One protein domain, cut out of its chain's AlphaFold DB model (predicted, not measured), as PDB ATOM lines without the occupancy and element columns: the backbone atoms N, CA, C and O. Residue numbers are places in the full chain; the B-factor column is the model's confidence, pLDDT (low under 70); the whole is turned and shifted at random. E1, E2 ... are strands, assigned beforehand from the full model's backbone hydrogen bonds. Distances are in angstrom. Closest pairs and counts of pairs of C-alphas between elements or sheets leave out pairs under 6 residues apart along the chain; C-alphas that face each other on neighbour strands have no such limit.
ATOM      1  N   SER A   4     -13.279 -27.584  57.283       79.88
ATOM      2  CA  SER A   4     -13.213 -28.328  56.016       79.88
ATOM      3  C   SER A   4     -14.248 -29.453  56.025       79.88
ATOM      4  O   SER A   4     -14.329 -30.184  57.013       79.88
ATOM      5  N   THR A   5     -15.007 -29.601  54.942       89.25
ATOM      6  CA  THR A   5     -16.004 -30.666  54.773       89.25
ATOM      7  C   THR A   5     -15.354 -31.854  54.080       89.25
ATOM      8  O   THR A   5     -14.676 -31.680  53.069       89.25
ATOM      9  N   ILE A   6     -15.543 -33.060  54.612       89.38
ATOM     10  CA  ILE A   6     -15.156 -34.288  53.911       89.38
ATOM     11  C   ILE A   6     -16.216 -34.550  52.843       89.38
ATOM     12  O   ILE A   6     -17.386 -34.723  53.172       89.38
ATOM     13  N   VAL A   7     -15.803 -34.545  51.577       90.88
ATOM     14  CA  VAL A   7     -16.674 -34.860  50.437       90.88
ATOM     15  C   VAL A   7     -16.807 -36.370  50.313       90.88
ATOM     16  O   VAL A   7     -17.906 -36.898  50.165       90.88
ATOM     17  N   VAL A   8     -15.674 -37.066  50.402       92.31
ATOM     18  CA  VAL A   8     -15.597 -38.516  50.293       92.31
ATOM     19  C   VAL A   8     -14.343 -39.039  50.992       92.31
ATOM     20  O   VAL A   8     -13.311 -38.365  51.025       92.31
ATOM     21  N   ALA A   9     -14.444 -40.229  51.573       91.19
ATOM     22  CA  ALA A   9     -13.334 -40.948  52.174       91.19
ATOM     23  C   ALA A   9     -13.531 -42.450  51.968       91.19
ATOM     24  O   ALA A   9     -14.656 -42.942  52.064       91.19
ATOM     25  N   GLY A  10     -12.443 -43.166  51.710       91.12
ATOM     26  CA  GLY A  10     -12.480 -44.603  51.484       91.12
ATOM     27  C   GLY A  10     -11.297 -45.081  50.661       91.12
ATOM     28  O   GLY A  10     -10.340 -44.335  50.437       91.12
ATOM     29  N   ARG A  11     -11.390 -46.322  50.193       90.31
ATOM     30  CA  ARG A  11     -10.365 -46.923  49.352       90.31
ATOM     31  C   ARG A  11     -10.382 -46.296  47.961       90.31
ATOM     32  O   ARG A  11     -11.430 -46.186  47.336       90.31
ATOM     33  N   LEU A  12      -9.214 -45.888  47.495       90.44
ATOM     34  CA  LEU A  12      -8.908 -45.496  46.132       90.44
ATOM     35  C   LEU A  12      -8.312 -46.691  45.396       90.44
ATOM     36  O   LEU A  12      -7.326 -47.280  45.846       90.44
ATOM     37  N   GLU A  13      -8.877 -47.000  44.240       90.00
ATOM     38  CA  GLU A  13      -8.374 -48.019  43.327       90.00
ATOM     39  C   GLU A  13      -7.866 -47.350  42.056       90.00
ATOM     40  O   GLU A  13      -8.522 -46.452  41.513       90.00
ATOM     41  N   ALA A  14      -6.681 -47.760  41.602       87.44
ATOM     42  CA  ALA A  14      -6.144 -47.300  40.331       87.44
ATOM     43  C   ALA A  14      -7.069 -47.763  39.198       87.44
ATOM     44  O   ALA A  14      -7.377 -48.948  39.068       87.44
ATOM     45  N   VAL A  15      -7.515 -46.820  38.371       86.81
ATOM     46  CA  VAL A  15      -8.341 -47.126  37.204       86.81
ATOM     47  C   VAL A  15      -7.422 -47.261  36.000       86.81
ATOM     48  O   VAL A  15      -7.029 -46.277  35.365       86.81
ATOM     49  N   GLU A  16      -7.070 -48.502  35.696       79.38
ATOM     50  CA  GLU A  16      -6.328 -48.828  34.486       79.38
ATOM     51  C   GLU A  16      -7.240 -48.727  33.259       79.38
ATOM     52  O   GLU A  16      -8.431 -49.046  33.313       79.38
ATOM     53  N   CYS A  17      -6.676 -48.292  32.129       75.69
ATOM     54  CA  CYS A  17      -7.401 -48.368  30.869       75.69
ATOM     55  C   CYS A  17      -7.686 -49.849  30.562       75.69
ATOM     56  O   CYS A  17      -6.749 -50.651  30.620       75.69
ATOM     57  N   PRO A  18      -8.927 -50.243  30.221       72.56
ATOM     58  CA  PRO A  18      -9.254 -51.628  29.895       72.56
ATOM     59  C   PRO A  18      -8.438 -52.091  28.677       72.56
ATOM     60  O   PRO A  18      -8.762 -51.809  27.523       72.56
ATOM     61  N   GLY A  19      -7.337 -52.795  28.953       60.44
ATOM     62  CA  GLY A  19      -6.207 -53.024  28.044       60.44
ATOM     63  C   GLY A  19      -6.432 -53.999  26.885       60.44
ATOM     64  O   GLY A  19      -5.473 -54.579  26.390       60.44
ATOM     65  N   ALA A  20      -7.666 -54.198  26.424       58.00
ATOM     66  CA  ALA A  20      -7.974 -55.144  25.347       58.00
ATOM     67  C   ALA A  20      -8.141 -54.486  23.961       58.00
ATOM     68  O   ALA A  20      -8.802 -55.050  23.095       58.00
ATOM     69  N   GLY A  21      -7.598 -53.280  23.741       55.31
ATOM     70  CA  GLY A  21      -7.634 -52.610  22.428       55.31
ATOM     71  C   GLY A  21      -9.032 -52.191  21.944       55.31
ATOM     72  O   GLY A  21      -9.183 -51.774  20.801       55.31
ATOM     73  N   LEU A  22     -10.047 -52.296  22.807       59.47
ATOM     74  CA  LEU A  22     -11.428 -51.877  22.543       59.47
ATOM     75  C   LEU A  22     -11.649 -50.375  22.791       59.47
ATOM     76  O   LEU A  22     -12.639 -49.825  22.320       59.47
ATOM     77  N   TYR A  23     -10.732 -49.722  23.512       63.97
ATOM     78  CA  TYR A  23     -10.819 -48.317  23.902       63.97
ATOM     79  C   TYR A  23      -9.535 -47.574  23.541       63.97
ATOM     80  O   TYR A  23      -8.432 -48.110  23.673       63.97
ATOM     81  N   ASP A  24      -9.684 -46.330  23.086       67.06
ATOM     82  CA  ASP A  24      -8.559 -45.450  22.799       67.06
ATOM     83  C   ASP A  24      -7.939 -44.941  24.108       67.06
ATOM     84  O   ASP A  24      -8.359 -43.936  24.685       67.06
ATOM     85  N   CYS A  25      -6.934 -45.668  24.596       72.44
ATOM     86  CA  CYS A  25      -6.199 -45.312  25.805       72.44
ATOM     87  C   CYS A  25      -5.236 -44.128  25.607       72.44
ATOM     88  O   CYS A  25      -4.596 -43.720  26.575       72.44
ATOM     89  N   THR A  26      -5.091 -43.564  24.396       72.62
ATOM     90  CA  THR A  26      -4.142 -42.456  24.165       72.62
ATOM     91  C   THR A  26      -4.516 -41.176  24.915       72.62
ATOM     92  O   THR A  26      -3.637 -40.371  25.216       72.62
ATOM     93  N   GLY A  27      -5.794 -41.009  25.273       71.38
ATOM     94  CA  GLY A  27      -6.290 -39.920  26.121       71.38
ATOM     95  C   GLY A  27      -6.509 -40.296  27.589       71.38
ATOM     96  O   GLY A  27      -7.084 -39.493  28.327       71.38
ATOM     97  N   TRP A  28      -6.121 -41.502  28.022       74.88
ATOM     98  CA  TRP A  28      -6.387 -41.950  29.390       74.88
ATOM     99  C   TRP A  28      -5.572 -41.123  30.398       74.88
ATOM    100  O   TRP A  28      -4.356 -40.994  30.227       74.88
ATOM    101  N   PRO A  29      -6.194 -40.563  31.453       71.81
ATOM    102  CA  PRO A  29      -5.458 -39.791  32.441       71.81
ATOM    103  C   PRO A  29      -4.436 -40.679  33.155       71.81
ATOM    104  O   PRO A  29      -4.777 -41.747  33.668       71.81
ATOM    105  N   ALA A  30      -3.186 -40.223  33.227       75.00
ATOM    106  CA  ALA A  30      -2.196 -40.855  34.089       75.00
ATOM    107  C   ALA A  30      -2.630 -40.715  35.557       75.00
ATOM    108  O   ALA A  30      -3.158 -39.673  35.948       75.00
ATOM    109  N   ASN A  31      -2.387 -41.754  36.360       85.19
ATOM    110  CA  ASN A  31      -2.690 -41.775  37.793       85.19
ATOM    111  C   ASN A  31      -4.160 -41.458  38.124       85.19
ATOM    112  O   ASN A  31      -4.459 -40.695  39.047       85.19
ATOM    113  N   LEU A  32      -5.076 -42.031  37.341       89.19
ATOM    114  CA  LEU A  32      -6.501 -41.991  37.622       89.19
ATOM    115  C   LEU A  32      -6.844 -42.973  38.745       89.19
ATOM    116  O   LEU A  32      -6.547 -44.161  38.651       89.19
ATOM    117  N   TYR A  33      -7.527 -42.479  39.770       90.44
ATOM    118  CA  TYR A  33      -8.042 -43.273  40.878       90.44
ATOM    119  C   TYR A  33      -9.540 -43.064  41.030       90.44
ATOM    120  O   TYR A  33     -10.051 -41.965  40.803       90.44
ATOM    121  N   ARG A  34     -10.244 -44.106  41.464       92.00
ATOM    122  CA  ARG A  34     -11.671 -44.063  41.788       92.00
ATOM    123  C   ARG A  34     -11.882 -44.516  43.222       92.00
ATOM    124  O   ARG A  34     -11.250 -45.469  43.664       92.00
ATOM    125  N   PHE A  35     -12.785 -43.850  43.933       92.19
ATOM    126  CA  PHE A  35     -13.233 -44.351  45.227       92.19
ATOM    127  C   PHE A  35     -14.085 -45.613  45.051       92.19
ATOM    128  O   PHE A  35     -15.074 -45.606  44.312       92.19
ATOM    129  N   GLU A  36     -13.703 -46.695  45.728       90.69
ATOM    130  CA  GLU A  36     -14.380 -47.989  45.655       90.69
ATOM    131  C   GLU A  36     -15.872 -47.833  46.008       90.69
ATOM    132  O   GLU A  36     -16.242 -47.256  47.033       90.69
ATOM    133  N   GLY A  37     -16.750 -48.306  45.119       86.94
ATOM    134  CA  GLY A  37     -18.204 -48.204  45.289       86.94
ATOM    135  C   GLY A  37     -18.798 -46.803  45.093       86.94
ATOM    136  O   GLY A  37     -19.986 -46.611  45.357       86.94
ATOM    137  N   GLN A  38     -18.017 -45.822  44.629       87.94
ATOM    138  CA  GLN A  38     -18.456 -44.433  44.471       87.94
ATOM    139  C   GLN A  38     -18.122 -43.885  43.078       87.94
ATOM    140  O   GLN A  38     -17.182 -44.322  42.417       87.94
ATOM    141  N   ASP A  39     -18.921 -42.936  42.590       89.19
ATOM    142  CA  ASP A  39     -18.718 -42.284  41.285       89.19
ATOM    143  C   ASP A  39     -17.889 -40.998  41.428       89.19
ATOM    144  O   ASP A  39     -18.277 -39.913  40.999       89.19
ATOM    145  N   VAL A  40     -16.759 -41.109  42.130       91.44
ATOM    146  CA  VAL A  40     -15.816 -40.007  42.341       91.44
ATOM    147  C   VAL A  40     -14.438 -40.455  41.881       91.44
ATOM    148  O   VAL A  40     -13.873 -41.400  42.436       91.44
ATOM    149  N   CYS A  41     -13.901 -39.753  40.883       91.44
ATOM    150  CA  CYS A  41     -12.582 -40.012  40.329       91.44
ATOM    151  C   CYS A  41     -11.637 -38.835  40.560       91.44
ATOM    152  O   CYS A  41     -12.029 -37.668  40.504       91.44
ATOM    153  N   LEU A  42     -10.375 -39.160  40.817       91.12
ATOM    154  CA  LEU A  42      -9.299 -38.219  41.078       91.12
ATOM    155  C   LEU A  42      -8.135 -38.513  40.133       91.12
ATOM    156  O   LEU A  42      -7.757 -39.668  39.961       91.12
ATOM    157  N   SER A  43      -7.536 -37.470  39.569       89.62
ATOM    158  CA  SER A  43      -6.191 -37.552  38.996       89.62
ATOM    159  C   SER A  43      -5.200 -37.076  40.052       89.62
ATOM    160  O   SER A  43      -5.358 -35.967  40.565       89.62
ATOM    161  N   ILE A  44      -4.234 -37.918  40.429       88.06
ATOM    162  CA  ILE A  44      -3.296 -37.655  41.533       88.06
ATOM    163  C   ILE A  44      -1.861 -37.703  41.001       88.06
ATOM    164  O   ILE A  44      -1.411 -38.742  40.534       88.06
ATOM    165  N   GLU A  45      -1.097 -36.614  41.106       81.50
ATOM    166  CA  GLU A  45       0.258 -36.558  40.522       81.50
ATOM    167  C   GLU A  45       1.223 -37.557  41.173       81.50
ATOM    168  O   GLU A  45       1.994 -38.232  40.494       81.50
ATOM    169  N   ALA A  46       1.149 -37.685  42.499       75.88
ATOM    170  CA  ALA A  46       1.960 -38.601  43.289       75.88
ATOM    171  C   ALA A  46       1.084 -39.727  43.846       75.88
ATOM    172  O   ALA A  46       0.848 -39.782  45.060       75.88
ATOM    173  N   GLY A  47       0.588 -40.572  42.938       67.44
ATOM    174  CA  GLY A  47      -0.303 -41.697  43.212       67.44
ATOM    175  C   GLY A  47       0.220 -42.697  44.247       67.44
ATOM    176  O   GLY A  47       1.283 -42.542  44.858       67.44
ATOM    177  N   CYS A  48      -0.585 -43.718  44.487       72.50
ATOM    178  CA  CYS A  48      -0.368 -44.727  45.506       72.50
ATOM    179  C   CYS A  48      -0.504 -46.121  44.880       72.50
ATOM    180  O   CYS A  48      -1.561 -46.731  44.965       72.50
ATOM    181  N   ASP A  49       0.561 -46.586  44.217       74.06
ATOM    182  CA  ASP A  49       0.651 -47.882  43.526       74.06
ATOM    183  C   ASP A  49      -0.708 -48.361  42.962       74.06
ATOM    184  O   ASP A  49      -1.334 -47.644  42.178       74.06
ATOM    185  N   TYR A  50      -1.177 -49.540  43.392       73.38
ATOM    186  CA  TYR A  50      -2.415 -50.175  42.928       73.38
ATOM    187  C   TYR A  50      -3.675 -49.729  43.693       73.38
ATOM    188  O   TYR A  50      -4.747 -49.575  43.113       73.38
ATOM    189  N   SER A  51      -3.566 -49.531  45.009       81.12
ATOM    190  CA  SER A  51      -4.677 -49.072  45.849       81.12
ATOM    191  C   SER A  51      -4.165 -48.390  47.109       81.12
ATOM    192  O   SER A  51      -3.145 -48.813  47.663       81.12
ATOM    193  N   CYS A  52      -4.909 -47.417  47.617       86.94
ATOM    194  CA  CYS A  52      -4.630 -46.784  48.903       86.94
ATOM    195  C   CYS A  52      -5.889 -46.220  49.541       86.94
ATOM    196  O   CYS A  52      -6.932 -46.199  48.906       86.94
ATOM    197  N   ASP A  53      -5.803 -45.726  50.771       89.81
ATOM    198  CA  ASP A  53      -6.917 -44.983  51.356       89.81
ATOM    199  C   ASP A  53      -6.799 -43.502  51.011       89.81
ATOM    200  O   ASP A  53      -5.709 -42.927  51.035       89.81
ATOM    201  N   GLY A  54      -7.929 -42.878  50.689       90.44
ATOM    202  CA  GLY A  54      -8.014 -41.487  50.284       90.44
ATOM    203  C   GLY A  54      -9.077 -40.707  51.046       90.44
ATOM    204  O   GLY A  54     -10.077 -41.256  51.506       90.44
ATOM    205  N   ILE A  55      -8.875 -39.396  51.144       91.75
ATOM    206  CA  ILE A  55      -9.874 -38.437  51.615       91.75
ATOM    207  C   ILE A  55      -9.858 -37.239  50.673       91.75
ATOM    208  O   ILE A  55      -8.828 -36.582  50.515       91.75
ATOM    209  N   LEU A  56     -11.013 -36.917  50.096       92.25
ATOM    210  CA  LEU A  56     -11.251 -35.642  49.434       92.25
ATOM    211  C   LEU A  56     -11.976 -34.719  50.411       92.25
ATOM    212  O   LEU A  56     -13.056 -35.031  50.916       92.25
ATOM    213  N   SER A  57     -11.378 -33.563  50.664       91.75
ATOM    214  CA  SER A  57     -11.953 -32.525  51.513       91.75
ATOM    215  C   SER A  57     -12.054 -31.208  50.762       91.75
ATOM    216  O   SER A  57     -11.229 -30.917  49.899       91.75
ATOM    217  N   GLU A  58     -13.047 -30.403  51.110       90.00
ATOM    218  CA  GLU A  58     -13.261 -29.084  50.533       90.00
ATOM    219  C   GLU A  58     -13.315 -28.022  51.629       90.00
ATOM    220  O   GLU A  58     -13.906 -28.214  52.698       90.00
ATOM    221  N   LYS A  59     -12.689 -26.874  51.367       87.62
ATOM    222  CA  LYS A  59     -12.782 -25.694  52.221       87.62
ATOM    223  C   LYS A  59     -12.817 -24.431  51.370       87.62
ATOM    224  O   LYS A  59     -11.822 -24.083  50.745       87.62
ATOM    225  N   GLY A  60     -13.947 -23.724  51.394       84.00
ATOM    226  CA  GLY A  60     -14.098 -22.439  50.702       84.00
ATOM    227  C   GLY A  60     -13.877 -22.528  49.189       84.00
ATOM    228  O   GLY A  60     -13.262 -21.632  48.626       84.00
ATOM    229  N   GLY A  61     -14.318 -23.624  48.557       82.94
ATOM    230  CA  GLY A  61     -14.126 -23.890  47.126       82.94
ATOM    231  C   GLY A  61     -12.766 -24.495  46.757       82.94
ATOM    232  O   GLY A  61     -12.561 -24.866  45.607       82.94
ATOM    233  N   THR A  62     -11.847 -24.637  47.716       86.94
ATOM    234  CA  THR A  62     -10.560 -25.304  47.494       86.94
ATOM    235  C   THR A  62     -10.647 -26.766  47.906       86.94
ATOM    236  O   THR A  62     -10.909 -27.074  49.072       86.94
ATOM    237  N   GLN A  63     -10.371 -27.664  46.962       89.75
ATOM    238  CA  GLN A  63     -10.271 -29.096  47.219       89.75
ATOM    239  C   GLN A  63      -8.882 -29.473  47.752       89.75
ATOM    240  O   GLN A  63      -7.873 -28.813  47.503       89.75
ATOM    241  N   SER A  64      -8.820 -30.530  48.551       90.44
ATOM    242  CA  SER A  64      -7.581 -31.101  49.070       90.44
ATOM    243  C   SER A  64      -7.714 -32.609  49.162       90.44
ATOM    244  O   SER A  64      -8.668 -33.115  49.757       90.44
ATOM    245  N   ILE A  65      -6.730 -33.303  48.596       90.25
ATOM    246  CA  ILE A  65      -6.670 -34.758  48.545       90.25
ATOM    247  C   ILE A  65      -5.604 -35.221  49.535       90.25
ATOM    248  O   ILE A  65      -4.456 -34.770  49.506       90.25
ATOM    249  N   LEU A  66      -6.003 -36.109  50.436       89.38
ATOM    250  CA  LEU A  66      -5.113 -36.818  51.340       89.38
ATOM    251  C   LEU A  66      -5.097 -38.283  50.925       89.38
ATOM    252  O   LEU A  66      -6.157 -38.843  50.664       89.38
ATOM    253  N   VAL A  67      -3.920 -38.897  50.891       88.62
ATOM    254  CA  VAL A  67      -3.763 -40.332  50.627       88.62
ATOM    255  C   VAL A  67      -2.905 -40.982  51.704       88.62
ATOM    256  O   VAL A  67      -1.996 -40.351  52.249       88.62
ATOM    257  N   SER A  68      -3.181 -42.248  51.991       85.56
ATOM    258  CA  SER A  68      -2.424 -43.099  52.905       85.56
ATOM    259  C   SER A  68      -1.992 -44.362  52.165       85.56
ATOM    260  O   SER A  68      -2.825 -45.202  51.842       85.56
ATOM    261  N   GLY A  69      -0.699 -44.467  51.846       68.81
ATOM    262  CA  GLY A  69      -0.130 -45.602  51.110       68.81
ATOM    263  C   GLY A  69       0.235 -46.793  52.004       68.81
ATOM    264  O   GLY A  69       0.331 -46.664  53.220       68.81
ATOM    265  N   SER A  70       0.499 -47.946  51.381       60.06
ATOM    266  CA  SER A  70       0.871 -49.210  52.043       60.06
ATOM    267  C   SER A  70       2.313 -49.249  52.576       60.06
ATOM    268  O   SER A  70       2.633 -50.073  53.431       60.06
ATOM    269  N   TYR A  71       3.196 -48.364  52.100       51.53
ATOM    270  CA  TYR A  71       4.602 -48.316  52.505       51.53
ATOM    271  C   TYR A  71       4.862 -47.095  53.403       51.53
ATOM    272  O   TYR A  71       5.264 -46.033  52.929       51.53
ATOM    273  N   ARG A  72       4.665 -47.293  54.717       52.56
ATOM    274  CA  ARG A  72       4.778 -46.323  55.833       52.56
ATOM    275  C   ARG A  72       3.535 -45.439  56.001       52.56
ATOM    276  O   ARG A  72       3.294 -44.545  55.197       52.56
ATOM    277  N   ASP A  73       2.816 -45.692  57.099       58.81
ATOM    278  CA  ASP A  73       1.509 -45.172  57.549       58.81
ATOM    279  C   ASP A  73       1.408 -43.641  57.735       58.81
ATOM    280  O   ASP A  73       0.970 -43.132  58.772       58.81
ATOM    281  N   HIS A  74       1.844 -42.860  56.755       74.94
ATOM    282  CA  HIS A  74       1.749 -41.410  56.790       74.94
ATOM    283  C   HIS A  74       0.688 -40.941  55.802       74.94
ATOM    284  O   HIS A  74       0.873 -41.002  54.586       74.94
ATOM    285  N   ILE A  75      -0.411 -40.414  56.352       82.56
ATOM    286  CA  ILE A  75      -1.360 -39.605  55.593       82.56
ATOM    287  C   ILE A  75      -0.584 -38.413  55.037       82.56
ATOM    288  O   ILE A  75      -0.055 -37.593  55.791       82.56
ATOM    289  N   ARG A  76      -0.527 -38.308  53.713       86.50
ATOM    290  CA  ARG A  76       0.119 -37.198  53.016       86.50
ATOM    291  C   ARG A  76      -0.894 -36.466  52.159       86.50
ATOM    292  O   ARG A  76      -1.759 -37.076  51.536       86.50
ATOM    293  N   LYS A  77      -0.764 -35.143  52.113       87.75
ATOM    294  CA  LYS A  77      -1.454 -34.345  51.107       87.75
ATOM    295  C   LYS A  77      -0.780 -34.570  49.759       87.75
ATOM    296  O   LYS A  77       0.449 -34.579  49.686       87.75
ATOM    297  N   VAL A  78      -1.585 -34.751  48.725       87.69
ATOM    298  CA  VAL A  78      -1.125 -34.890  47.344       87.69
ATOM    299  C   VAL A  78      -1.790 -33.848  46.468       87.69
ATOM    300  O   VAL A  78      -2.930 -33.450  46.714       87.69
ATOM    301  N   GLU A  79      -1.051 -33.408  45.458       88.56
ATOM    302  CA  GLU A  79      -1.605 -32.597  44.387       88.56
ATOM    303  C   GLU A  79      -2.425 -33.490  43.456       88.56
ATOM    304  O   GLU A  79      -2.063 -34.634  43.155       88.56
ATOM    305  N   GLY A  80      -3.572 -32.968  43.048       87.75
ATOM    306  CA  GLY A  80      -4.516 -33.683  42.220       87.75
ATOM    307  C   GLY A  80      -5.811 -32.911  42.052       87.75
ATOM    308  O   GLY A  80      -6.021 -31.855  42.651       87.75
ATOM    309  N   THR A  81      -6.692 -33.446  41.217       89.12
ATOM    310  CA  THR A  81      -7.963 -32.802  40.902       89.12
ATOM    311  C   THR A  81      -9.066 -33.832  40.750       89.12
ATOM    312  O   THR A  81      -8.828 -34.948  40.280       89.12
ATOM    313  N   GLN A  82     -10.279 -33.454  41.146       89.62
ATOM    314  CA  GLN A  82     -11.456 -34.253  40.858       89.62
ATOM    315  C   GLN A  82     -11.767 -34.189  39.363       89.62
ATOM    316  O   GLN A  82     -11.916 -33.112  38.788       89.62
TER     317      GLN A  82
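What this domain is: This is residues 4 to 82 of the 87 residues of an uncharacterized protein of Pseudomonas aeruginosa (UniProt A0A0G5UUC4). One sheet of seven strands curls back on itself into a small barrel, nearly closed where E6, at one edge, runs on into E7, at the other. From one end a long loop reaches away, and its residues 18 to 24 stick out. The printed part has 79 residues, 41 of them in seven named strands, E1 to E7 along the chain, with no named helix; the class is all strand, and the sheet's order is E6 - E5 - E4 - E1 - E2 - E3 - E7, all antiparallel. The whole is compact, with a radius of gyration of the C-alphas of 13.0 A and spans of 41 by 30 by 22 A.

Where its parts are: Find C-alpha 5 at (-16.004, -30.666, 54.773); from there E1, residues 5 to 14, runs 24.1 A and bends by 65 degrees at residue 11. Next come E2, residues 32 to 35, and E3, residues 41 to 44. E4, residues 51 to 59, is 25.6 A long, and E5, residues 62 to 68, 20.3 A. E6 is residues 75 to 78; E7, residues 80 to 82, ends at C-alpha 82, (-11.456, -34.253, 40.858).

How they stand to each other: In this folded sheet, bent into two leaves, E6 E5 E4 face E2 E3 E7, with E1 as the hinge. E1 E2 E3 and E4 E5 E6 are meanders, each strand the antiparallel neighbour of the one before; E1 E2 E3 E4 make a Greek key, the fourth strand neighbouring the first. Look within hydrogen-bond range for N 13 and O 34 between E1 and E2, a hairpin, 2.9 A; N 12 and O 52 between E1 and E4, 2.7 A; N 33 and O 42 between E2 and E3, 2.8 A; N 43 and O 81 between E3 and E7, 2.9 A; N 55 and O 66 between E4 and E5, 2.8 A; and N 67 and O 76 between E5 and E6, 2.9 A. E6 and E7 meet only through their link.

The domain as a whole: The farthest C-alphas, of Gly 21 and Gly 60, are 41.9 A apart. The printed part has no cut; the link E1 to E2 is long. Look for pLDDT under 70 at residues 19 to 24, 47 and 69 to 73.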